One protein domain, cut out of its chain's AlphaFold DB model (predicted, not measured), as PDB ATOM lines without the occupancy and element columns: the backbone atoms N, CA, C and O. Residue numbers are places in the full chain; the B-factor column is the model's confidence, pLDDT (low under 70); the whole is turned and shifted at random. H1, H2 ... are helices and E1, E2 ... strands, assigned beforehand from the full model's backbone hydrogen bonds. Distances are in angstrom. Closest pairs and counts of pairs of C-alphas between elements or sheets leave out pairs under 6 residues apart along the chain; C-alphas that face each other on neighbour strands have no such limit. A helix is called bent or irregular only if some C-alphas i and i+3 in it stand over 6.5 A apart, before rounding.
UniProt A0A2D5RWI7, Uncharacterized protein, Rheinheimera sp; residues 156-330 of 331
ATOM      1  N   ASP A 156      19.978 -23.635  15.166       79.62
ATOM      2  CA  ASP A 156      20.503 -24.321  13.977       79.62
ATOM      3  C   ASP A 156      20.036 -23.687  12.651       79.62
ATOM      4  O   ASP A 156      20.673 -23.874  11.617       79.62
ATOM      5  N   GLN A 157      18.981 -22.868  12.680       82.25
ATOM      6  CA  GLN A 157      18.463 -22.131  11.519       82.25
ATOM      7  C   GLN A 157      19.184 -20.800  11.251       82.25
ATOM      8  O   GLN A 157      18.901 -20.138  10.258       82.25
ATOM      9  N   LEU A 158      20.140 -20.383  12.088       85.62
ATOM     10  CA  LEU A 158      20.824 -19.098  11.883       85.62
ATOM     11  C   LEU A 158      21.511 -19.010  10.512       85.62
ATOM     12  O   LEU A 158      21.470 -17.970   9.868       85.62
ATOM     13  N   VAL A 159      22.117 -20.101  10.043       86.75
ATOM     14  CA  VAL A 159      22.813 -20.110   8.747       86.75
ATOM     15  C   VAL A 159      21.834 -20.070   7.571       86.75
ATOM     16  O   VAL A 159      22.091 -19.369   6.594       86.75
ATOM     17  N   THR A 160      20.701 -20.777   7.651       83.94
ATOM     18  CA  THR A 160      19.700 -20.778   6.567       83.94
ATOM     19  C   THR A 160      19.091 -19.391   6.367       83.94
ATOM     20  O   THR A 160      18.824 -18.991   5.236       83.94
ATOM     21  N   GLU A 161      18.918 -18.628   7.449       85.50
ATOM     22  CA  GLU A 161      18.312 -17.293   7.421       85.50
ATOM     23  C   GLU A 161      19.177 -16.228   6.716       85.50
ATOM     24  O   GLU A 161      18.645 -15.193   6.309       85.50
ATOM     25  N   LEU A 162      20.470 -16.492   6.470       86.31
ATOM     26  CA  LEU A 162      21.331 -15.644   5.620       86.31
ATOM     27  C   LEU A 162      20.843 -15.576   4.159       86.31
ATOM     28  O   LEU A 162      21.236 -14.686   3.394       86.31
ATOM     29  N   PHE A 163      19.992 -16.523   3.767       82.75
ATOM     30  CA  PHE A 163      19.445 -16.681   2.422       82.75
ATOM     31  C   PHE A 163      17.939 -16.388   2.366       82.75
ATOM     32  O   PHE A 163      17.309 -16.655   1.345       82.75
ATOM     33  N   ASP A 164      17.335 -15.821   3.419       76.94
ATOM     34  CA  ASP A 164      15.891 -15.537   3.449       76.94
ATOM     35  C   ASP A 164      15.431 -14.639   2.286       76.94
ATOM     36  O   ASP A 164      14.378 -14.894   1.705       76.94
ATOM     37  N   GLY A 165      16.255 -13.673   1.862       65.62
ATOM     38  CA  GLY A 165      15.989 -12.842   0.678       65.62
ATOM     39  C   GLY A 165      16.194 -13.551  -0.671       65.62
ATOM     40  O   GLY A 165      15.782 -13.037  -1.707       65.62
ATOM     41  N   ALA A 166      16.811 -14.737  -0.679       61.16
ATOM     42  CA  ALA A 166      17.078 -15.551  -1.869       61.16
ATOM     43  C   ALA A 166      16.072 -16.709  -2.051       61.16
ATOM     44  O   ALA A 166      16.093 -17.396  -3.074       61.16
ATOM     45  N   LYS A 167      15.140 -16.910  -1.103       56.41
ATOM     46  CA  LYS A 167      14.133 -17.994  -1.124       56.41
ATOM     47  C   LYS A 167      13.180 -17.967  -2.326       56.41
ATOM     48  O   LYS A 167      12.505 -18.961  -2.581       56.41
ATOM     49  N   HIS A 168      13.158 -16.887  -3.106       49.28
ATOM     50  CA  HIS A 168      12.448 -16.835  -4.387       49.28
ATOM     51  C   HIS A 168      13.080 -17.714  -5.483       49.28
ATOM     52  O   HIS A 168      12.427 -17.957  -6.495       49.28
ATOM     53  N   ILE A 169      14.315 -18.199  -5.297       51.25
ATOM     54  CA  ILE A 169      15.061 -18.927  -6.333       51.25
ATOM     55  C   ILE A 169      14.912 -20.453  -6.201       51.25
ATOM     56  O   ILE A 169      14.950 -21.130  -7.221       51.25
ATOM     57  N   ASN A 170      14.672 -21.014  -5.005       46.12
ATOM     58  CA  ASN A 170      14.249 -22.417  -4.851       46.12
ATOM     59  C   ASN A 170      13.771 -22.746  -3.424       46.12
ATOM     60  O   ASN A 170      14.539 -22.690  -2.466       46.12
ATOM     61  N   ALA A 171      12.518 -23.186  -3.292       48.66
ATOM     62  CA  ALA A 171      11.857 -23.476  -2.014       48.66
ATOM     63  C   ALA A 171      12.317 -24.777  -1.308       48.66
ATOM     64  O   ALA A 171      11.747 -25.138  -0.283       48.66
ATOM     65  N   GLN A 172      13.314 -25.496  -1.840       48.38
ATOM     66  CA  GLN A 172      13.695 -26.843  -1.380       48.38
ATOM     67  C   GLN A 172      15.116 -26.970  -0.805       48.38
ATOM     68  O   GLN A 172      15.536 -28.076  -0.469       48.38
ATOM     69  N   TYR A 173      15.871 -25.881  -0.653       52.72
ATOM     70  CA  TYR A 173      17.227 -25.979  -0.104       52.72
ATOM     71  C   TYR A 173      17.226 -25.922   1.427       52.72
ATOM     72  O   TYR A 173      17.139 -24.855   2.031       52.72
ATOM     73  N   GLU A 174      17.390 -27.081   2.067       58.59
ATOM     74  CA  GLU A 174      17.930 -27.140   3.428       58.59
ATOM     75  C   GLU A 174      19.408 -26.742   3.384       58.59
ATOM     76  O   GLU A 174      20.263 -27.534   2.967       58.59
ATOM     77  N   VAL A 175      19.710 -25.505   3.780       66.50
ATOM     78  CA  VAL A 175      21.075 -24.968   3.822       66.50
ATOM     79  C   VAL A 175      21.727 -25.293   5.172       66.50
ATOM     80  O   VAL A 175      21.324 -24.785   6.208       66.50
ATOM     81  N   SER A 176      22.754 -26.140   5.183       69.75
ATOM     82  CA  SER A 176      23.635 -26.326   6.346       69.75
ATOM     83  C   SER A 176      24.835 -25.372   6.275       69.75
ATOM     84  O   SER A 176      25.025 -24.701   5.265       69.75
ATOM     85  N   ALA A 177      25.685 -25.333   7.307       65.75
ATOM     86  CA  ALA A 177      26.942 -24.570   7.278       65.75
ATOM     87  C   ALA A 177      27.830 -24.920   6.068       65.75
ATOM     88  O   ALA A 177      28.248 -24.025   5.340       65.75
ATOM     89  N   GLN A 178      28.039 -26.215   5.806       68.62
ATOM     90  CA  GLN A 178      28.799 -26.685   4.639       68.62
ATOM     91  C   GLN A 178      28.163 -26.232   3.321       68.62
ATOM     92  O   GLN A 178      28.848 -25.693   2.457       68.62
ATOM     93  N   LYS A 179      26.835 -26.344   3.199       81.19
ATOM     94  CA  LYS A 179      26.125 -25.879   2.000       81.19
ATOM     95  C   LYS A 179      26.153 -24.357   1.857       81.19
ATOM     96  O   LYS A 179      26.177 -23.857   0.745       81.19
ATOM     97  N   ALA A 180      26.148 -23.597   2.952       83.38
ATOM     98  CA  ALA A 180      26.196 -22.137   2.897       83.38
ATOM     99  C   ALA A 180      27.511 -21.638   2.294       83.38
ATOM    100  O   ALA A 180      27.499 -20.710   1.486       83.38
ATOM    101  N   HIS A 181      28.629 -22.275   2.653       84.56
ATOM    102  CA  HIS A 181      29.923 -21.985   2.049       84.56
ATOM    103  C   HIS A 181      29.878 -22.199   0.527       84.56
ATOM    104  O   HIS A 181      30.282 -21.306  -0.215       84.56
ATOM    105  N   GLU A 182      29.349 -23.331   0.059       84.69
ATOM    106  CA  GLU A 182      29.186 -23.634  -1.373       84.69
ATOM    107  C   GLU A 182      28.245 -22.637  -2.069       84.69
ATOM    108  O   GLU A 182      28.587 -22.072  -3.102       84.69
ATOM    109  N   LEU A 183      27.104 -22.309  -1.461       85.38
ATOM    110  CA  LEU A 183      26.140 -21.366  -2.032       85.38
ATOM    111  C   LEU A 183      26.716 -19.958  -2.191       85.38
ATOM    112  O   LEU A 183      26.540 -19.336  -3.236       85.38
ATOM    113  N   PHE A 184      27.432 -19.443  -1.188       87.12
ATOM    114  CA  PHE A 184      28.105 -18.147  -1.320       87.12
ATOM    115  C   PHE A 184      29.219 -18.179  -2.368       87.12
ATOM    116  O   PHE A 184      29.501 -17.164  -3.004       87.12
ATOM    117  N   TYR A 185      29.879 -19.327  -2.539       86.62
ATOM    118  CA  TYR A 185      30.846 -19.516  -3.612       86.62
ATOM    119  C   TYR A 185      30.154 -19.411  -4.979       86.62
ATOM    120  O   TYR A 185      30.594 -18.625  -5.819       86.62
ATOM    121  N   ASP A 186      29.036 -20.110  -5.170       86.00
ATOM    122  CA  ASP A 186      28.254 -20.097  -6.410       86.00
ATOM    123  C   ASP A 186      27.642 -18.722  -6.717       86.00
ATOM    124  O   ASP A 186      27.711 -18.259  -7.861       86.00
ATOM    125  N   GLU A 187      27.103 -18.020  -5.710       86.19
ATOM    126  CA  GLU A 187      26.624 -16.635  -5.845       86.19
ATOM    127  C   GLU A 187      27.753 -15.721  -6.350       86.19
ATOM    128  O   GLU A 187      27.572 -14.974  -7.318       86.19
ATOM    129  N   ALA A 188      28.945 -15.816  -5.749       86.25
ATOM    130  CA  ALA A 188      30.103 -15.023  -6.153       86.25
ATOM    131  C   ALA A 188      30.621 -15.394  -7.552       86.25
ATOM    132  O   ALA A 188      30.997 -14.507  -8.320       86.25
ATOM    133  N   GLN A 189      30.625 -16.680  -7.920       85.81
ATOM    134  CA  GLN A 189      30.955 -17.118  -9.283       85.81
ATOM    135  C   GLN A 189      29.956 -16.584 -10.313       85.81
ATOM    136  O   GLN A 189      30.362 -16.182 -11.402       85.81
ATOM    137  N   SER A 190      28.680 -16.508  -9.940       84.56
ATOM    138  CA  SER A 190      27.595 -15.992 -10.779       84.56
ATOM    139  C   SER A 190      27.551 -14.459 -10.852       84.56
ATOM    140  O   SER A 190      26.708 -13.906 -11.555       84.56
ATOM    141  N   GLY A 191      28.430 -13.753 -10.129       81.50
ATOM    142  CA  GLY A 191      28.446 -12.287 -10.079       81.50
ATOM    143  C   GLY A 191      27.255 -11.676  -9.332       81.50
ATOM    144  O   GLY A 191      26.970 -10.489  -9.494       81.50
ATOM    145  N   LEU A 192      26.552 -12.468  -8.517       80.81
ATOM    146  CA  LEU A 192      25.446 -12.000  -7.692       80.81
ATOM    147  C   LEU A 192      26.002 -11.371  -6.420       80.81
ATOM    148  O   LEU A 192      26.420 -12.084  -5.517       80.81
ATOM    149  N   ILE A 193      25.985 -10.042  -6.342       81.19
ATOM    150  CA  ILE A 193      26.387  -9.297  -5.146       81.19
ATOM    151  C   ILE A 193      25.124  -8.790  -4.459       81.19
ATOM    152  O   ILE A 193      24.349  -8.033  -5.048       81.19
ATOM    153  N   ARG A 194      24.922  -9.196  -3.206       86.50
ATOM    154  CA  ARG A 194      23.807  -8.730  -2.377       86.50
ATOM    155  C   ARG A 194      24.276  -8.367  -0.969       86.50
ATOM    156  O   ARG A 194      25.242  -8.954  -0.480       86.50
ATOM    157  N   PRO A 195      23.579  -7.444  -0.284       91.25
ATOM    158  CA  PRO A 195      23.681  -7.325   1.164       91.25
ATOM    159  C   PRO A 195      23.393  -8.670   1.842       91.25
ATOM    160  O   PRO A 195      22.468  -9.381   1.438       91.25
ATOM    161  N   VAL A 196      24.166  -9.017   2.873       92.19
ATOM    162  CA  VAL A 196      23.990 -10.283   3.603       92.19
ATOM    163  C   VAL A 196      23.155 -10.037   4.868       92.19
ATOM    164  O   VAL A 196      23.647  -9.369   5.783       92.19
ATOM    165  N   PRO A 197      21.911 -10.552   4.954       91.44
ATOM    166  CA  PRO A 197      21.068 -10.448   6.145       91.44
ATOM    167  C   PRO A 197      21.770 -10.955   7.400       91.44
ATOM    168  O   PRO A 197      22.357 -12.032   7.371       91.44
ATOM    169  N   ALA A 198      21.616 -10.269   8.526       92.12
ATOM    170  CA  ALA A 198      21.677 -10.951   9.810       92.12
ATOM    171  C   ALA A 198      20.463 -11.900   9.930       92.12
ATOM    172  O   ALA A 198      19.389 -11.601   9.387       92.12
ATOM    173  N   PRO A 199      20.585 -13.027  10.647       89.81
ATOM    174  CA  PRO A 199      19.435 -13.860  10.991       89.81
ATOM    175  C   PRO A 199      18.372 -13.064  11.770       89.81
ATOM    176  O   PRO A 199      18.677 -12.050  12.400       89.81
ATOM    177  N   ALA A 200      17.113 -13.497  11.756       85.06
ATOM    178  CA  ALA A 200      16.019 -12.780  12.408       85.06
ATOM    179  C   ALA A 200      16.300 -12.571  13.910       85.06
ATOM    180  O   ALA A 200      16.632 -13.509  14.642       85.06
ATOM    181  N   GLY A 201      16.176 -11.331  14.383       80.94
ATOM    182  CA  GLY A 201      16.438 -10.983  15.785       80.94
ATOM    183  C   GLY A 201      17.928 -10.959  16.139       80.94
ATOM    184  O   GLY A 201      18.283 -10.845  17.309       80.94
ATOM    185  N   LYS A 202      18.817 -11.067  15.144       87.62
ATOM    186  CA  LYS A 202      20.260 -10.886  15.302       87.62
ATOM    187  C   LYS A 202      20.718  -9.550  14.744       87.62
ATOM    188  O   LYS A 202      20.078  -8.942  13.888       87.62
ATOM    189  N   LYS A 203      21.871  -9.129  15.247       92.12
ATOM    190  CA  LYS A 203      22.671  -8.020  14.743       92.12
ATOM    191  C   LYS A 203      24.107  -8.513  14.617       92.12
ATOM    192  O   LYS A 203      24.493  -9.440  15.329       92.12
ATOM    193  N   TYR A 204      24.845  -7.934  13.684       95.62
ATOM    194  CA  TYR A 204      26.288  -8.076  13.620       95.62
ATOM    195  C   TYR A 204      26.908  -7.422  14.852       95.62
ATOM    196  O   TYR A 204      26.440  -6.375  15.308       95.62
ATOM    197  N   ASP A 205      27.944  -8.060  15.379       96.50
ATOM    198  CA  ASP A 205      28.759  -7.506  16.449       96.50
ATOM    199  C   ASP A 205      29.550  -6.298  15.927       96.50
ATOM    200  O   ASP A 205      29.869  -6.225  14.741       96.50
ATOM    201  N   ASP A 206      29.917  -5.365  16.807       95.38
ATOM    202  CA  ASP A 206      30.789  -4.242  16.423       95.38
ATOM    203  C   ASP A 206      32.174  -4.726  15.946       95.38
ATOM    204  O   ASP A 206      32.832  -4.063  15.142       95.38
ATOM    205  N   GLU A 207      32.596  -5.897  16.434       96.75
ATOM    206  CA  GLU A 207      33.842  -6.578  16.089       96.75
ATOM    207  C   GLU A 207      33.590  -8.070  15.885       96.75
ATOM    208  O   GLU A 207      33.124  -8.775  16.783       96.75
ATOM    209  N   ILE A 208      33.955  -8.566  14.708       97.88
ATOM    210  CA  ILE A 208      33.866  -9.975  14.346       97.88
ATOM    211  C   ILE A 208      35.280 -10.551  14.378       97.88
ATOM    212  O   ILE A 208      36.185 -10.064  13.704       97.88
ATOM    213  N   THR A 209      35.472 -11.592  15.180       96.69
ATOM    214  CA  THR A 209      36.771 -12.238  15.410       96.69
ATOM    215  C   THR A 209      36.649 -13.747  15.229       96.69
ATOM    216  O   THR A 209      35.556 -14.280  15.037       96.69
ATOM    217  N   ILE A 210      37.762 -14.464  15.390       95.94
ATOM    218  CA  ILE A 210      37.791 -15.932  15.439       95.94
ATOM    219  C   ILE A 210      36.763 -16.543  16.416       95.94
ATOM    220  O   ILE A 210      36.242 -17.627  16.163       95.94
ATOM    221  N   ARG A 211      36.415 -15.830  17.501       95.81
ATOM    222  CA  ARG A 211      35.454 -16.279  18.530       95.81
ATOM    223  C   ARG A 211      33.998 -15.930  18.216       95.81
ATOM    224  O   ARG A 211      33.107 -16.316  18.973       95.81
ATOM    225  N   SER A 212      33.746 -15.169  17.155       95.25
ATOM    226  CA  SER A 212      32.398 -14.754  16.781       95.25
ATOM    227  C   SER A 212      31.600 -15.912  16.182       95.25
ATOM    228  O   SER A 212      32.142 -16.903  15.687       95.25
ATOM    229  N   ALA A 213      30.274 -15.785  16.233       92.69
ATOM    230  CA  ALA A 213      29.368 -16.818  15.744       92.69
ATOM    231  C   ALA A 213      29.620 -17.160  14.263       92.69
ATOM    232  O   ALA A 213      29.838 -16.274  13.435       92.69
ATOM    233  N   LEU A 214      29.496 -18.447  13.920       92.38
ATOM    234  CA  LEU A 214      29.763 -18.975  12.577       92.38
ATOM    235  C   LEU A 214      29.037 -18.213  11.456       92.38
ATOM    236  O   LEU A 214      29.628 -17.950  10.416       92.38
ATOM    237  N   TRP A 215      27.777 -17.817  11.667       93.00
ATOM    238  CA  TRP A 215      26.996 -17.089  10.658       93.00
ATOM    239  C   TRP A 215      27.601 -15.718  10.310       93.00
ATOM    240  O   TRP A 215      27.522 -15.301   9.157       93.00
ATOM    241  N   GLN A 216      28.247 -15.044  11.271       96.00
ATOM    242  CA  GLN A 216      28.943 -13.774  11.034       96.00
ATOM    243  C   GLN A 216      30.209 -14.005  10.217       96.00
ATOM    244  O   GLN A 216      30.440 -13.300   9.236       96.00
ATOM    245  N   LYS A 217      30.982 -15.043  10.571       95.56
ATOM    246  CA  LYS A 217      32.176 -15.433   9.814       95.56
ATOM    247  C   LYS A 217      31.828 -15.767   8.359       95.56
ATOM    248  O   LYS A 217      32.451 -15.236   7.444       95.56
ATOM    249  N   LEU A 218      30.772 -16.556   8.141       93.94
ATOM    250  CA  LEU A 218      30.266 -16.891   6.804       93.94
ATOM    251  C   LEU A 218      29.827 -15.648   6.011       93.94
ATOM    252  O   LEU A 218      30.148 -15.539   4.829       93.94
ATOM    253  N   ALA A 219      29.139 -14.694   6.646       94.50
ATOM    254  CA  ALA A 219      28.736 -13.446   5.995       94.50
ATOM    255  C   ALA A 219      29.943 -12.593   5.556       94.50
ATOM    256  O   ALA A 219      29.949 -12.049   4.449       94.50
ATOM    257  N   CYS A 220      30.988 -12.513   6.385       95.19
ATOM    258  CA  CYS A 220      32.237 -11.831   6.038       95.19
ATOM    259  C   CYS A 220      32.978 -12.530   4.886       95.19
ATOM    260  O   CYS A 220      33.444 -11.878   3.949       95.19
ATOM    261  N   VAL A 221      33.049 -13.864   4.913       92.62
ATOM    262  CA  VAL A 221      33.641 -14.662   3.827       92.62
ATOM    263  C   VAL A 221      32.898 -14.436   2.509       92.62
ATOM    264  O   VAL A 221      33.537 -14.236   1.474       92.62
ATOM    265  N   ALA A 222      31.563 -14.381   2.532       91.31
ATOM    266  CA  ALA A 222      30.758 -14.086   1.346       91.31
ATOM    267  C   ALA A 222      31.156 -12.746   0.699       91.31
ATOM    268  O   ALA A 222      31.420 -12.683  -0.503       91.31
ATOM    269  N   LEU A 223      31.307 -11.685   1.500       91.38
ATOM    270  CA  LEU A 223      31.768 -10.381   1.007       91.38
ATOM    271  C   LEU A 223      33.196 -10.412   0.473       91.38
ATOM    272  O   LEU A 223      33.486  -9.780  -0.543       91.38
ATOM    273  N   ARG A 224      34.091 -11.163   1.118       90.62
ATOM    274  CA  ARG A 224      35.477 -11.306   0.653       90.62
ATOM    275  C   ARG A 224      35.580 -12.022  -0.681       90.62
ATOM    276  O   ARG A 224      36.449 -11.681  -1.478       90.62
ATOM    277  N   ARG A 225      34.650 -12.923  -0.994       89.50
ATOM    278  CA  ARG A 225      34.549 -13.518  -2.334       89.50
ATOM    279  C   ARG A 225      34.092 -12.516  -3.380       89.50
ATOM    280  O   ARG A 225      34.657 -12.495  -4.472       89.50
ATOM    281  N   TYR A 226      33.142 -11.642  -3.049       87.25
ATOM    282  CA  TYR A 226      32.763 -10.546  -3.947       87.25
ATOM    283  C   TYR A 226      33.929  -9.580  -4.181       87.25
ATOM    284  O   TYR A 226      34.224  -9.254  -5.331       87.25
ATOM    285  N   GLN A 227      34.662  -9.205  -3.127       87.81
ATOM    286  CA  GLN A 227      35.912  -8.456  -3.277       87.81
ATOM    287  C   GLN A 227      36.915  -9.218  -4.152       87.81
ATOM    288  O   GLN A 227      37.547  -8.618  -5.013       87.81
ATOM    289  N   GLY A 228      37.043 -10.533  -3.973       86.38
ATOM    290  CA  GLY A 228      37.895 -11.391  -4.790       86.38
ATOM    291  C   GLY A 228      37.587 -11.306  -6.278       86.38
ATOM    292  O   GLY A 228      38.514 -11.309  -7.080       86.38
ATOM    293  N   LYS A 229      36.315 -11.156  -6.653       85.06
ATOM    294  CA  LYS A 229      35.905 -10.955  -8.048       85.06
ATOM    295  C   LYS A 229      36.174  -9.543  -8.566       85.06
ATOM    296  O   LYS A 229      36.551  -9.398  -9.722       85.06
ATOM    297  N   GLU A 230      35.995  -8.512  -7.740       83.75
ATOM    298  CA  GLU A 230      36.235  -7.115  -8.142       83.75
ATOM    299  C   GLU A 230      37.733  -6.758  -8.171       83.75
ATOM    300  O   GLU A 230      38.177  -5.987  -9.018       83.75
ATOM    301  N   CYS A 231      38.515  -7.304  -7.241       83.56
ATOM    302  CA  CYS A 231      39.886  -6.879  -6.948       83.56
ATOM    303  C   CYS A 231      40.934  -7.991  -7.121       83.56
ATOM    304  O   CYS A 231      42.106  -7.746  -6.850       83.56
ATOM    305  N   ASN A 232      40.541  -9.200  -7.546       82.69
ATOM    306  CA  ASN A 232      41.418 -10.376  -7.673       82.69
ATOM    307  C   ASN A 232      42.150 -10.764  -6.370       82.69
ATOM    308  O   ASN A 232      43.256 -11.300  -6.409       82.69
ATOM    309  N   GLN A 233      41.543 -10.509  -5.205       80.38
ATOM    310  CA  GLN A 233      42.145 -10.780  -3.894       80.38
ATOM    311  C   GLN A 233      41.099 -11.195  -2.850       80.38
ATOM    312  O   GLN A 233      40.068 -10.545  -2.709       80.38
ATOM    313  N   GLY A 234      41.402 -12.225  -2.052       77.50
ATOM    314  CA  GLY A 234      40.579 -12.618  -0.898       77.50
ATOM    315  C   GLY A 234      39.553 -13.714  -1.157       77.50
ATOM    316  O   GLY A 234      38.816 -14.082  -0.249       77.50
ATOM    317  N   PHE A 235      39.527 -14.267  -2.371       83.69
ATOM    318  CA  PHE A 235      38.563 -15.297  -2.759       83.69
ATOM    319  C   PHE A 235      38.737 -16.624  -1.997       83.69
ATOM    320  O   PHE A 235      37.762 -17.339  -1.795       83.69
ATOM    321  N   GLY A 236      39.965 -16.937  -1.568       84.88
ATOM    322  CA  GLY A 236      40.298 -18.161  -0.831       84.88
ATOM    323  C   GLY A 236      40.156 -18.068   0.690       84.88
ATOM    324  O   GLY A 236      40.593 -18.983   1.370       84.88
ATOM    325  N   TRP A 237      39.614 -16.972   1.229       90.38
ATOM    326  CA  TRP A 237      39.364 -16.860   2.668       90.38
ATOM    327  C   TRP A 237      38.152 -17.707   3.079       90.38
ATOM    328  O   TRP A 237      37.177 -17.792   2.325       90.38
ATOM    329  N   ASP A 238      38.203 -18.309   4.266       91.00
ATOM    330  CA  ASP A 238      37.173 -19.207   4.792       91.00
ATOM    331  C   ASP A 238      36.865 -18.937   6.279       91.00
ATOM    332  O   ASP A 238      37.351 -17.981   6.886       91.00
ATOM    333  N   GLU A 239      35.962 -19.730   6.853       91.12
ATOM    334  CA  GLU A 239      35.486 -19.595   8.229       91.12
ATOM    335  C   GLU A 239      36.315 -20.350   9.286       91.12
ATOM    336  O   GLU A 239      35.947 -20.320  10.470       91.12
ATOM    337  N   SER A 240      37.398 -21.024   8.875       92.50
ATOM    338  CA  SER A 240      38.265 -21.817   9.755       92.50
ATOM    339  C   SER A 240      38.997 -20.949  10.778       92.50
ATOM    340  O   SER A 240      39.145 -19.735  10.624       92.50
ATOM    341  N   ASP A 241      39.480 -21.578  11.844       93.00
ATOM    342  CA  ASP A 241      40.286 -20.884  12.846       93.00
ATOM    343  C   ASP A 241      41.621 -20.399  12.260       93.00
ATOM    344  O   ASP A 241      42.078 -19.316  12.622       93.00
ATOM    345  N   GLU A 242      42.203 -21.133  11.300       92.12
ATOM    346  CA  GLU A 242      43.396 -20.685  10.573       92.12
ATOM    347  C   GLU A 242      43.108 -19.437   9.734       92.12
ATOM    348  O   GLU A 242      43.879 -18.480   9.773       92.12
ATOM    349  N   GLY A 243      41.977 -19.414   9.025       90.12
ATOM    350  CA  GLY A 243      41.555 -18.262   8.234       90.12
ATOM    351  C   GLY A 243      41.333 -17.007   9.079       90.12
ATOM    352  O   GLY A 243      41.559 -15.902   8.596       90.12
ATOM    353  N   TRP A 244      40.915 -17.148  10.338       94.88
ATOM    354  CA  TRP A 244      40.584 -16.026  11.228       94.88
ATOM    355  C   TRP A 244      41.675 -15.677  12.248       94.88
ATOM    356  O   TRP A 244      41.495 -14.751  13.047       94.88
ATOM    357  N   ALA A 245      42.802 -16.389  12.244       93.19
ATOM    358  CA  ALA A 245      43.914 -16.123  13.146       93.19
ATOM    359  C   ALA A 245      44.477 -14.708  12.919       93.19
ATOM    360  O   ALA A 245      44.836 -14.343  11.805       93.19
ATOM    361  N   GLY A 246      44.527 -13.894  13.980       92.25
ATOM    362  CA  GLY A 246      45.033 -12.516  13.908       92.25
ATOM    363  C   GLY A 246      44.118 -11.523  13.180       92.25
ATOM    364  O   GLY A 246      44.501 -10.368  13.018       92.25
ATOM    365  N   ILE A 247      42.908 -11.924  12.768       94.94
ATOM    366  CA  ILE A 247      41.989 -11.062  12.013       94.94
ATOM    367  C   ILE A 247      40.881 -10.519  12.917       94.94
ATOM    368  O   ILE A 247      40.173 -11.264  13.598       94.94
ATOM    369  N   THR A 248      40.683  -9.202  12.870       97.06
ATOM    370  CA  THR A 248      39.490  -8.534  13.406       97.06
ATOM    371  C   THR A 248      38.762  -7.819  12.277       97.06
ATOM    372  O   THR A 248      39.344  -6.988  11.581       97.06
ATOM    373  N   VAL A 249      37.479  -8.118  12.101       97.88
ATOM    374  CA  VAL A 249      36.622  -7.468  11.111       97.88
ATOM    375  C   VAL A 249      35.668  -6.496  11.791       97.88
ATOM    376  O   VAL A 249      34.952  -6.858  12.718       97.88
ATOM    377  N   PHE A 250      35.611  -5.278  11.269       98.19
ATOM    378  CA  PHE A 250      34.631  -4.257  11.610       98.19
ATOM    379  C   PHE A 250      33.569  -4.221  10.504       98.19
ATOM    380  O   PHE A 250      33.859  -3.779   9.382       98.19
ATOM    381  N   PRO A 251      32.356  -4.734  10.764       97.88
ATOM    382  CA  PRO A 251      31.308  -4.801   9.760       97.88
ATOM    383  C   PRO A 251      30.730  -3.415   9.448       97.88
ATOM    384  O   PRO A 251      30.528  -2.585  10.331       97.88
ATOM    385  N   ILE A 252      30.405  -3.176   8.176       97.88
ATOM    386  CA  ILE A 252      29.633  -2.011   7.728       97.88
ATOM    387  C   ILE A 252      28.229  -2.497   7.394       97.88
ATOM    388  O   ILE A 252      28.047  -3.374   6.544       97.88
ATOM    389  N   VAL A 253      27.235  -1.929   8.070       96.94
ATOM    390  CA  VAL A 253      25.880  -2.483   8.135       96.94
ATOM    391  C   VAL A 253      24.801  -1.447   7.838       96.94
ATOM    392  O   VAL A 253      24.935  -0.283   8.199       96.94
ATOM    393  N   GLU A 254      23.702  -1.891   7.232       95.44
ATOM    394  CA  GLU A 254      22.506  -1.087   6.935       95.44
ATOM    395  C   GLU A 254      21.239  -1.855   7.308       95.44
ATOM    396  O   GLU A 254      21.200  -3.075   7.191       95.44
ATOM    397  N   ASN A 255      20.178  -1.161   7.712       92.38
ATOM    398  CA  ASN A 255      18.890  -1.801   7.981       92.38
ATOM    399  C   ASN A 255      18.057  -1.861   6.697       92.38
ATOM    400  O   ASN A 255      17.651  -0.820   6.182       92.38
ATOM    401  N   LEU A 256      17.804  -3.067   6.184       89.19
ATOM    402  CA  LEU A 256      17.121  -3.302   4.910       89.19
ATOM    403  C   LEU A 256      15.920  -4.237   5.092       89.19
ATOM    404  O   LEU A 256      15.938  -5.123   5.943       89.19
ATOM    405  N   GLY A 257      14.889  -4.053   4.265       83.38
ATOM    406  CA  GLY A 257      13.768  -4.992   4.158       83.38
ATOM    407  C   GLY A 257      14.184  -6.249   3.391       83.38
ATOM    408  O   GLY A 257      14.801  -6.129   2.332       83.38
ATOM    409  N   ILE A 258      13.890  -7.438   3.926       74.00
ATOM    410  CA  ILE A 258      14.473  -8.707   3.429       74.00
ATOM    411  C   ILE A 258      13.449  -9.601   2.728       74.00
ATOM    412  O   ILE A 258      13.821 -10.475   1.949       74.00
ATOM    413  N   ASP A 259      12.161  -9.353   2.936       65.38
ATOM    414  CA  ASP A 259      11.079 -10.090   2.296       65.38
ATOM    415  C   ASP A 259       9.907  -9.179   1.897       65.38
ATOM    416  O   ASP A 259       9.840  -7.997   2.243       65.38
ATOM    417  N   ALA A 260       8.947  -9.751   1.164       51.47
ATOM    418  CA  ALA A 260       7.698  -9.078   0.806       51.47
ATOM    419  C   ALA A 260       6.804  -8.758   2.024       51.47
ATOM    420  O   ALA A 260       5.828  -8.022   1.884       51.47
ATOM    421  N   LEU A 261       7.109  -9.318   3.202       51.94
ATOM    422  CA  LEU A 261       6.349  -9.150   4.444       51.94
ATOM    423  C   LEU A 261       6.844  -7.958   5.281       51.94
ATOM    424  O   LEU A 261       6.206  -7.618   6.279       51.94
ATOM    425  N   GLY A 262       7.929  -7.294   4.864       63.34
ATOM    426  CA  GLY A 262       8.413  -6.054   5.466       63.34
ATOM    427  C   GLY A 262       9.293  -6.247   6.700       63.34
ATOM    428  O   GLY A 262       9.414  -5.315   7.495       63.34
ATOM    429  N   GLU A 263       9.909  -7.422   6.889       79.00
ATOM    430  CA  GLU A 263      10.883  -7.608   7.972       79.00
ATOM    431  C   GLU A 263      12.151  -6.785   7.681       79.00
ATOM    432  O   GLU A 263      12.852  -7.029   6.695       79.00
ATOM    433  N   ILE A 264      12.448  -5.806   8.542       85.25
ATOM    434  CA  ILE A 264      13.689  -5.028   8.486       85.25
ATOM    435  C   ILE A 264      14.755  -5.778   9.283       85.25
ATOM    436  O   ILE A 264      14.594  -5.973  10.488       85.25
ATOM    437  N   ARG A 265      15.868  -6.151   8.643       87.44
ATOM    438  CA  ARG A 265      17.040  -6.695   9.343       87.44
ATOM    439  C   ARG A 265      18.287  -5.883   9.042       87.44
ATOM    440  O   ARG A 265      18.389  -5.205   8.021       87.44
ATOM    441  N   GLN A 266      19.254  -5.985   9.944       92.81
ATOM    442  CA  GLN A 266      20.582  -5.453   9.709       92.81
ATOM    443  C   GLN A 266      21.290  -6.324   8.666       92.81
ATOM    444  O   GLN A 266      21.404  -7.533   8.840       92.81
ATOM    445  N   CYS A 267      21.766  -5.720   7.590       94.06
ATOM    446  CA  CYS A 267      22.485  -6.370   6.508       94.06
ATOM    447  C   CYS A 267      23.929  -5.902   6.476       94.06
ATOM    448  O   CYS A 267      24.195  -4.703   6.557       94.06
ATOM    449  N   LEU A 268      24.850  -6.836   6.265       96.00
ATOM    450  CA  LEU A 268      26.244  -6.533   5.995       96.00
ATOM    451  C   LEU A 268      26.380  -6.045   4.553       96.00
ATOM    452  O   LEU A 268      26.048  -6.762   3.605       96.00
ATOM    453  N   VAL A 269      26.837  -4.806   4.401       95.75
ATOM    454  CA  VAL A 269      27.039  -4.128   3.109       95.75
ATOM    455  C   VAL A 269      28.506  -3.787   2.862       95.75
ATOM    456  O   VAL A 269      28.852  -3.229   1.827       95.75
ATOM    457  N   GLY A 270      29.389  -4.106   3.797       96.38
ATOM    458  CA  GLY A 270      30.822  -3.918   3.663       96.38
ATOM    459  C   GLY A 270      31.549  -4.394   4.907       96.38
ATOM    460  O   GLY A 270      30.925  -4.789   5.891       96.38
ATOM    461  N   GLN A 271      32.870  -4.343   4.865       96.44
ATOM    462  CA  GLN A 271      33.715  -4.681   5.998       96.44
ATOM    463  C   GLN A 271      35.076  -3.989   5.913       96.44
ATOM    464  O   GLN A 271      35.584  -3.712   4.822       96.44
ATOM    465  N   VAL A 272      35.667  -3.755   7.082       97.31
ATOM    466  CA  VAL A 272      37.062  -3.343   7.262       97.31
ATOM    467  C   VAL A 272      37.778  -4.427   8.057       97.31
ATOM    468  O   VAL A 272      37.294  -4.792   9.124       97.31
ATOM    469  N   SER A 273      38.896  -4.959   7.566       95.88
ATOM    470  CA  SER A 273      39.705  -5.934   8.305       95.88
ATOM    471  C   SER A 273      41.005  -5.316   8.802       95.88
ATOM    472  O   SER A 273      41.732  -4.662   8.049       95.88
ATOM    473  N   MET A 274      41.283  -5.565  10.075       96.50
ATOM    474  CA  MET A 274      42.563  -5.336  10.727       96.50
ATOM    475  C   MET A 274      43.244  -6.690  10.907       96.50
ATOM    476  O   MET A 274      42.591  -7.650  11.326       96.50
ATOM    477  N   GLU A 275      44.529  -6.759  10.596       94.62
ATOM    478  CA  GLU A 275      45.338  -7.971  10.699       94.62
ATOM    479  C   GLU A 275      46.548  -7.706  11.601       94.62
ATOM    480  O   GLU A 275      47.143  -6.626  11.557       94.62
ATOM    481  N   ASP A 276      46.868  -8.691  12.436       91.50
ATOM    482  CA  ASP A 276      48.105  -8.793  13.211       91.50
ATOM    483  C   ASP A 276      49.018  -9.798  12.495       91.50
ATOM    484  O   ASP A 276      48.649 -10.964  12.328       91.50
ATOM    485  N   ASP A 277      50.192  -9.353  12.043       81.88
ATOM    486  CA  ASP A 277      51.162 -10.222  11.357       81.88
ATOM    487  C   ASP A 277      51.972 -11.114  12.316       81.88
ATOM    488  O   ASP A 277      52.878 -11.833  11.887       81.88
ATOM    489  N   GLY A 278      51.673 -11.078  13.618       77.56
ATOM    490  CA  GLY A 278      52.374 -11.832  14.651       77.56
ATOM    491  C   GLY A 278      53.705 -11.210  15.073       77.56
ATOM    492  O   GLY A 278      54.347 -11.726  15.991       77.56
ATOM    493  N   SER A 279      54.125 -10.103  14.451       80.00
ATOM    494  CA  SER A 279      55.279  -9.306  14.890       80.00
ATOM    495  C   SER A 279      54.908  -8.256  15.946       80.00
ATOM    496  O   SER A 279      55.795  -7.627  16.527       80.00
ATOM    497  N   GLY A 280      53.610  -8.108  16.233       76.69
ATOM    498  CA  GLY A 280      53.047  -7.084  17.114       76.69
ATOM    499  C   GLY A 280      52.618  -5.811  16.379       76.69
ATOM    500  O   GLY A 280      52.047  -4.920  17.009       76.69
ATOM    501  N   ASP A 281      52.857  -5.730  15.067       85.06
ATOM    502  CA  ASP A 281      52.348  -4.668  14.205       85.06
ATOM    503  C   ASP A 281      50.924  -5.002  13.736       85.06
ATOM    504  O   ASP A 281      50.636  -6.084  13.229       85.06
ATOM    505  N   ILE A 282      50.026  -4.023  13.861       91.44
ATOM    506  CA  ILE A 282      48.648  -4.126  13.380       91.44
ATOM    507  C   ILE A 282      48.488  -3.236  12.153       91.44
ATOM    508  O   ILE A 282      48.911  -2.074  12.138       91.44
ATOM    509  N   PHE A 283      47.840  -3.766  11.121       94.56
ATOM    510  CA  PHE A 283      47.578  -3.024   9.898       94.56
ATOM    511  C   PHE A 283      46.141  -3.184   9.422       94.56
ATOM    512  O   PHE A 283      45.496  -4.218   9.586       94.56
ATOM    513  N   LEU A 284      45.636  -2.127   8.793       95.75
ATOM    514  CA  LEU A 284      44.409  -2.179   8.022       95.75
ATOM    515  C   LEU A 284      44.715  -2.926   6.724       95.75
ATOM    516  O   LEU A 284      45.470  -2.446   5.873       95.75
ATOM    517  N   ALA A 285      44.153  -4.123   6.605       92.56
ATOM    518  CA  ALA A 285      44.446  -5.044   5.521       92.56
ATOM    519  C   ALA A 285      43.471  -4.886   4.358       92.56
ATOM    520  O   ALA A 285      43.878  -4.845   3.198       92.56
ATOM    521  N   THR A 286      42.171  -4.781   4.650       92.75
ATOM    522  CA  THR A 286      41.153  -4.659   3.603       92.75
ATOM    523  C   THR A 286      40.038  -3.705   3.997       92.75
ATOM    524  O   THR A 286      39.605  -3.663   5.145       92.75
ATOM    525  N   VAL A 287      39.547  -2.943   3.020       94.38
ATOM    526  CA  VAL A 287      38.295  -2.189   3.119       94.38
ATOM    527  C   VAL A 287      37.507  -2.462   1.857       94.38
ATOM    528  O   VAL A 287      37.939  -2.105   0.759       94.38
ATOM    529  N   TRP A 288      36.340  -3.073   2.011       93.69
ATOM    530  CA  TRP A 288      35.429  -3.291   0.902       93.69
ATOM    531  C   TRP A 288      34.021  -2.866   1.286       93.69
ATOM    532  O   TRP A 288      33.509  -3.223   2.343       93.69
ATOM    533  N   ILE A 289      33.390  -2.089   0.411       94.88
ATOM    534  CA  ILE A 289      32.021  -1.603   0.581       94.88
ATOM    535  C   ILE A 289      31.268  -1.908  -0.705       94.88
ATOM    536  O   ILE A 289      31.742  -1.589  -1.803       94.88
ATOM    537  N   HIS A 290      30.079  -2.481  -0.553       92.06
ATOM    538  CA  HIS A 290      29.168  -2.798  -1.638       92.06
ATOM    539  C   HIS A 290      28.948  -1.559  -2.523       92.06
ATOM    540  O   HIS A 290      28.680  -0.480  -1.985       92.06
ATOM    541  N   PRO A 291      29.008  -1.672  -3.867       90.69
ATOM    542  CA  PRO A 291      28.966  -0.523  -4.777       90.69
ATOM    543  C   PRO A 291      27.844   0.492  -4.504       90.69
ATOM    544  O   PRO A 291      28.121   1.685  -4.396       90.69
ATOM    545  N   PHE A 292      26.605   0.030  -4.300       91.38
ATOM    546  CA  PHE A 292      25.447   0.886  -3.979       91.38
ATOM    547  C   PHE A 292      25.486   1.586  -2.607       91.38
ATOM    548  O   PHE A 292      24.675   2.470  -2.353       91.38
ATOM    549  N   TYR A 293      26.421   1.217  -1.734       94.00
ATOM    550  CA  TYR A 293      26.566   1.771  -0.386       94.00
ATOM    551  C   TYR A 293      27.854   2.597  -0.233       94.00
ATOM    552  O   TYR A 293      28.162   3.097   0.845       94.00
ATOM    553  N   ARG A 294      28.624   2.797  -1.309       92.44
ATOM    554  CA  ARG A 294      29.819   3.656  -1.287       92.44
ATOM    555  C   ARG A 294      29.436   5.133  -1.105       92.44
ATOM    556  O   ARG A 294      28.319   5.543  -1.401       92.44
ATOM    557  N   ARG A 295      30.408   5.950  -0.673       90.19
ATOM    558  CA  ARG A 295      30.289   7.421  -0.512       90.19
ATOM    559  C   ARG A 295      29.267   7.885   0.537       90.19
ATOM    560  O   ARG A 295      28.799   9.014   0.474       90.19
ATOM    561  N   LYS A 296      28.969   7.037   1.521       93.50
ATOM    562  CA  LYS A 296      28.104   7.358   2.667       93.50
ATOM    563  C   LYS A 296      28.864   7.711   3.956       93.50
ATOM    564  O   LYS A 296      28.245   7.843   4.997       93.50
ATOM    565  N   GLY A 297      30.193   7.842   3.902       94.12
ATOM    566  CA  GLY A 297      31.004   8.231   5.065       94.12
ATOM    567  C   GLY A 297      31.389   7.101   6.028       94.12
ATOM    568  O   GLY A 297      32.146   7.362   6.950       94.12
ATOM    569  N   TYR A 298      30.989   5.844   5.788       95.69
ATOM    570  CA  TYR A 298      31.222   4.743   6.742       95.69
ATOM    571  C   TYR A 298      32.666   4.597   7.238       95.69
ATOM    572  O   TYR A 298      32.886   4.420   8.431       95.69
ATOM    573  N   LEU A 299      33.656   4.661   6.336       95.25
ATOM    574  CA  LEU A 299      35.059   4.553   6.744       95.25
ATOM    575  C   LEU A 299      35.506   5.787   7.535       95.25
ATOM    576  O   LEU A 299      36.232   5.636   8.509       95.25
ATOM    577  N   THR A 300      35.044   6.983   7.159       95.56
ATOM    578  CA  THR A 300      35.295   8.224   7.906       95.56
ATOM    579  C   THR A 300      34.767   8.124   9.335       95.56
ATOM    580  O   THR A 300      35.466   8.508  10.264       95.56
ATOM    581  N   ASP A 301      33.575   7.556   9.519       94.94
ATOM    582  CA  ASP A 301      32.949   7.402  10.837       94.94
ATOM    583  C   ASP A 301      33.626   6.312  11.684       94.94
ATOM    584  O   ASP A 301      33.700   6.412  12.912       94.94
ATOM    585  N   LEU A 302      34.125   5.254  11.038       95.88
ATOM    586  CA  LEU A 302      34.821   4.150  11.698       95.88
ATOM    587  C   LEU A 302      36.276   4.499  12.051       95.88
ATOM    588  O   LEU A 302      36.784   4.022  13.067       95.88
ATOM    589  N   TRP A 303      36.942   5.344  11.259       96.06
ATOM    590  CA  TRP A 303      38.372   5.643  11.395       96.06
ATOM    591  C   TRP A 303      38.801   6.075  12.806       96.06
ATOM    592  O   TRP A 303      39.747   5.484  13.335       96.06
ATOM    593  N   PRO A 304      38.105   7.010  13.491       94.88
ATOM    594  CA  PRO A 304      38.479   7.411  14.844       94.88
ATOM    595  C   PRO A 304      38.423   6.255  15.845       94.88
ATOM    596  O   PRO A 304      39.242   6.199  16.757       94.88
ATOM    597  N   LYS A 305      37.491   5.306  15.667       95.12
ATOM    598  CA  LYS A 305      37.390   4.115  16.528       95.12
ATOM    599  C   LYS A 305      38.582   3.186  16.318       95.12
ATOM    600  O   LYS A 305      39.129   2.675  17.292       95.12
ATOM    601  N   LEU A 306      39.016   3.017  15.067       95.62
ATOM    602  CA  LEU A 306      40.207   2.230  14.743       95.62
ATOM    603  C   LEU A 306      41.464   2.873  15.337       95.62
ATOM    604  O   LEU A 306      42.231   2.178  15.994       95.62
ATOM    605  N   LYS A 307      41.642   4.194  15.191       94.50
ATOM    606  CA  LYS A 307      42.784   4.921  15.781       94.50
ATOM    607  C   LYS A 307      42.771   4.863  17.308       94.50
ATOM    608  O   LYS A 307      43.811   4.653  17.919       94.50
ATOM    609  N   ALA A 308      41.603   4.997  17.938       94.56
ATOM    610  CA  ALA A 308      41.481   4.891  19.392       94.56
ATOM    611  C   ALA A 308      41.864   3.496  19.913       94.56
ATOM    612  O   ALA A 308      42.404   3.380  21.011       94.56
ATOM    613  N   ARG A 309      41.585   2.445  19.134       93.56
ATOM    614  CA  ARG A 309      41.857   1.055  19.514       93.56
ATOM    615  C   ARG A 309      43.282   0.605  19.197       93.56
ATOM    616  O   ARG A 309      43.895  -0.064  20.020       93.56
ATOM    617  N   TYR A 310      43.778   0.936  18.010       93.38
ATOM    618  CA  TYR A 310      45.029   0.401  17.463       93.38
ATOM    619  C   TYR A 310      46.156   1.438  17.377       93.38
ATOM    620  O   TYR A 310      47.273   1.089  17.011       93.38
ATOM    621  N   GLY A 311      45.889   2.702  17.713       91.25
ATOM    622  CA  GLY A 311      46.858   3.784  17.574       91.25
ATOM    623  C   GLY A 311      47.171   4.090  16.110       91.25
ATOM    624  O   GLY A 311      46.288   4.082  15.248       91.25
ATOM    625  N   ASP A 312      48.440   4.375  15.834       89.00
ATOM    626  CA  ASP A 312      48.946   4.630  14.487       89.00
ATOM    627  C   ASP A 312      49.226   3.303  13.764       89.00
ATOM    628  O   ASP A 312      50.359   2.831  13.689       89.00
ATOM    629  N   PHE A 313      48.165   2.676  13.253       92.75
ATOM    630  CA  PHE A 313      48.263   1.456  12.449       92.75
ATOM    631  C   PHE A 313      48.661   1.759  10.997       92.75
ATOM    632  O   PHE A 313      48.344   2.814  10.443       92.75
ATOM    633  N   LYS A 314      49.326   0.801  10.344       91.50
ATOM    634  CA  LYS A 314      49.722   0.914   8.929       91.50
ATOM    635  C   LYS A 314      48.562   0.530   8.007       91.50
ATOM    636  O   LYS A 314      47.705  -0.268   8.378       91.50
ATOM    637  N   VAL A 315      48.549   1.043   6.777       93.62
ATOM    638  CA  VAL A 315      47.616   0.596   5.727       93.62
ATOM    639  C   VAL A 315      48.357  -0.281   4.727       93.62
ATOM    640  O   VAL A 315      49.321   0.166   4.103       93.62
ATOM    641  N   SER A 316      47.907  -1.524   4.553       89.94
ATOM    642  CA  SER A 316      48.516  -2.454   3.602       89.94
ATOM    643  C   SER A 316      48.099  -2.112   2.172       89.94
ATOM    644  O   SER A 316      46.915  -2.103   1.843       89.94
ATOM    645  N   GLN A 317      49.085  -1.809   1.322       88.31
ATOM    646  CA  GLN A 317      48.935  -1.623  -0.130       88.31
ATOM    647  C   GLN A 317      47.731  -0.736  -0.545       88.31
ATOM    648  O   GLN A 317      46.850  -1.188  -1.284       88.31
ATOM    649  N   PRO A 318      47.662   0.541  -0.109       90.81
ATOM    650  CA  PRO A 318      46.517   1.398  -0.401       90.81
ATOM    651  C   PRO A 318      46.393   1.671  -1.906       90.81
ATOM    652  O   PRO A 318      47.301   2.224  -2.532       90.81
ATOM    653  N   ASN A 319      45.237   1.331  -2.484       90.12
ATOM    654  CA  ASN A 319      44.891   1.708  -3.857       90.12
ATOM    655  C   ASN A 319      44.604   3.219  -3.976       90.12
ATOM    656  O   ASN A 319      44.547   3.935  -2.977       90.12
ATOM    657  N   SER A 320      44.366   3.713  -5.193       92.31
ATOM    658  CA  SER A 320      44.123   5.144  -5.447       92.31
ATOM    659  C   SER A 320      42.964   5.737  -4.634       92.31
ATOM    660  O   SER A 320      43.052   6.881  -4.190       92.31
ATOM    661  N   ASN A 321      41.899   4.967  -4.387       91.31
ATOM    662  CA  ASN A 321      40.771   5.418  -3.569       91.31
ATOM    663  C   ASN A 321      41.156   5.536  -2.090       91.31
ATOM    664  O   ASN A 321      40.796   6.515  -1.443       91.31
ATOM    665  N   MET A 322      41.899   4.559  -1.562       93.69
ATOM    666  CA  MET A 322      42.384   4.595  -0.182       93.69
ATOM    667  C   MET A 322      43.402   5.723   0.021       93.69
ATOM    668  O   MET A 322      43.305   6.460   0.990       93.69
ATOM    669  N   GLN A 323      44.320   5.932  -0.925       94.75
ATOM    670  CA  GLN A 323      45.265   7.056  -0.887       94.75
ATOM    671  C   GLN A 323      44.545   8.408  -0.881       94.75
ATOM    672  O   GLN A 323      44.906   9.304  -0.120       94.75
ATOM    673  N   ALA A 324      43.503   8.557  -1.706       93.25
ATOM    674  CA  ALA A 324      42.681   9.759  -1.702       93.25
ATOM    675  C   ALA A 324      41.990   9.957  -0.345       93.25
ATOM    676  O   ALA A 324      42.007  11.068   0.175       93.25
ATOM    677  N   PHE A 325      41.442   8.884   0.239       94.44
ATOM    678  CA  PHE A 325      40.826   8.913   1.564       94.44
ATOM    679  C   PHE A 325      41.814   9.359   2.652       94.44
ATOM    680  O   PHE A 325      41.506  10.323   3.352       94.44
ATOM    681  N   LEU A 326      42.994   8.730   2.739       94.06
ATOM    682  CA  LEU A 326      44.053   9.054   3.707       94.06
ATOM    683  C   LEU A 326      44.433  10.541   3.645       94.06
ATOM    684  O   LEU A 326      44.391  11.244   4.651       94.06
ATOM    685  N   LYS A 327      44.617  11.070   2.429       93.56
ATOM    686  CA  LYS A 327      44.881  12.498   2.223       93.56
ATOM    687  C   LYS A 327      43.771  13.400   2.775       93.56
ATOM    688  O   LYS A 327      44.061  14.474   3.295       93.56
ATOM    689  N   THR A 328      42.501  13.004   2.647       90.75
ATOM    690  CA  THR A 328      41.365  13.773   3.197       90.75
ATOM    691  C   THR A 328      41.331  13.800   4.719       90.75
ATOM    692  O   THR A 328      40.855  14.782   5.280       90.75
ATOM    693  N   ILE A 329      41.795  12.739   5.379       89.69
ATOM    694  CA  ILE A 329      41.795  12.637   6.845       89.69
ATOM    695  C   ILE A 329      43.111  13.100   7.485       89.69
ATOM    696  O   ILE A 329      43.193  13.158   8.708       89.69
ATOM    697  N   GLY A 330      44.096  13.495   6.673       84.06
ATOM    698  CA  GLY A 330      45.367  14.054   7.134       84.06
ATOM    699  C   GLY A 330      46.441  13.016   7.469       84.06
ATOM    700  O   GLY A 330      47.323  13.330   8.263       84.06
TER     701      GLY A 330
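AT A GLANCE: This is residues 156 to 330 of the 331 residues of an uncharacterized protein of Rheinheimera sp (UniProt A0A2D5RWI7). A long, narrow sheet of three antiparallel strands, in the order E1, E2, E3, runs through the middle, with H3 across one face and H5 over the other, making three layers; H2 packs along H3 on the side away from the sheet. H1 lies near H2 and H3 towards one end of the long axis, and H6 near H5 towards the other. The printed part has 175 residues, with named elements in the order H1, H2, H3, H4, E1, E2, E3, H5, H6, and is mixed, helices and strands. It is compact, with a radius of gyration of the C-alphas of 16.2 A, yet elongated, spanning 51 by 33 by 30 A.

HOW THE PARTS SIT: Start at H1, residues 160 to 166, which is irregular: C-alphas 162 and 165 are 7.8 A apart. H2, residues 177 to 189, touches H3, residues 214 to 231, at a shallow tilt of 18 degrees, the same way; their closest C-alphas, Phe 184 and Ala 222, are 5.5 A apart. H1 is close to but not clearly touching H3, the closest C-alphas being Leu 162 and Trp 215, 7.7 A. H4, residues 241 to 244, touches no helix. Next comes a meander, each strand the antiparallel neighbour of the one before: E1, residues 247 to 257, E2, residues 264 to 276, and E3, residues 282 to 289. Look for N 250 and O 272 at 2.8 A between E1 and E2, and N 273 and O 286 at 2.8 A between E2 and E3. H3 is on the sheet at a height of 8.9 A, with Leu 223 and Gly 270 its closest C-alphas to E2, 7.1 A. On the opposite face is H5, residues 298 to 310, also at 8.9 A; it is only just irregular, with C-alphas 301 and 304 6.8 A apart. H6, residues 320 to 329, is not on the sheet. In H2, H3 and H6 every O i to N i+4 pair is within hydrogen-bond range; H5 has 7 of 9, H1 has 0 of 3 but 3 of 4 O i to N i+3 pairs, and H4 is too short for an i+4 pair.

IN THESE COORDINATES: Find C-alpha 160, where H1 begins, at (19.700, -20.778, 6.567). H3 measures 25.1 A, E1 29.9 A and E3 21.1 A. E2, 34.9 A long, starts at (13.689, -5.028, 8.486) and bends by 52 degrees at residue 270. H6 ends at C-alpha 329, (41.795, 12.637, 6.845).

THE WHOLE: The printed part has no cut. The link from H2 to H3 is long, and its residues 196 to 197 pair antiparallel with residues 267 to 268 of E2. Confidence is under 70 at residues 165 to 178 and 259 to 262.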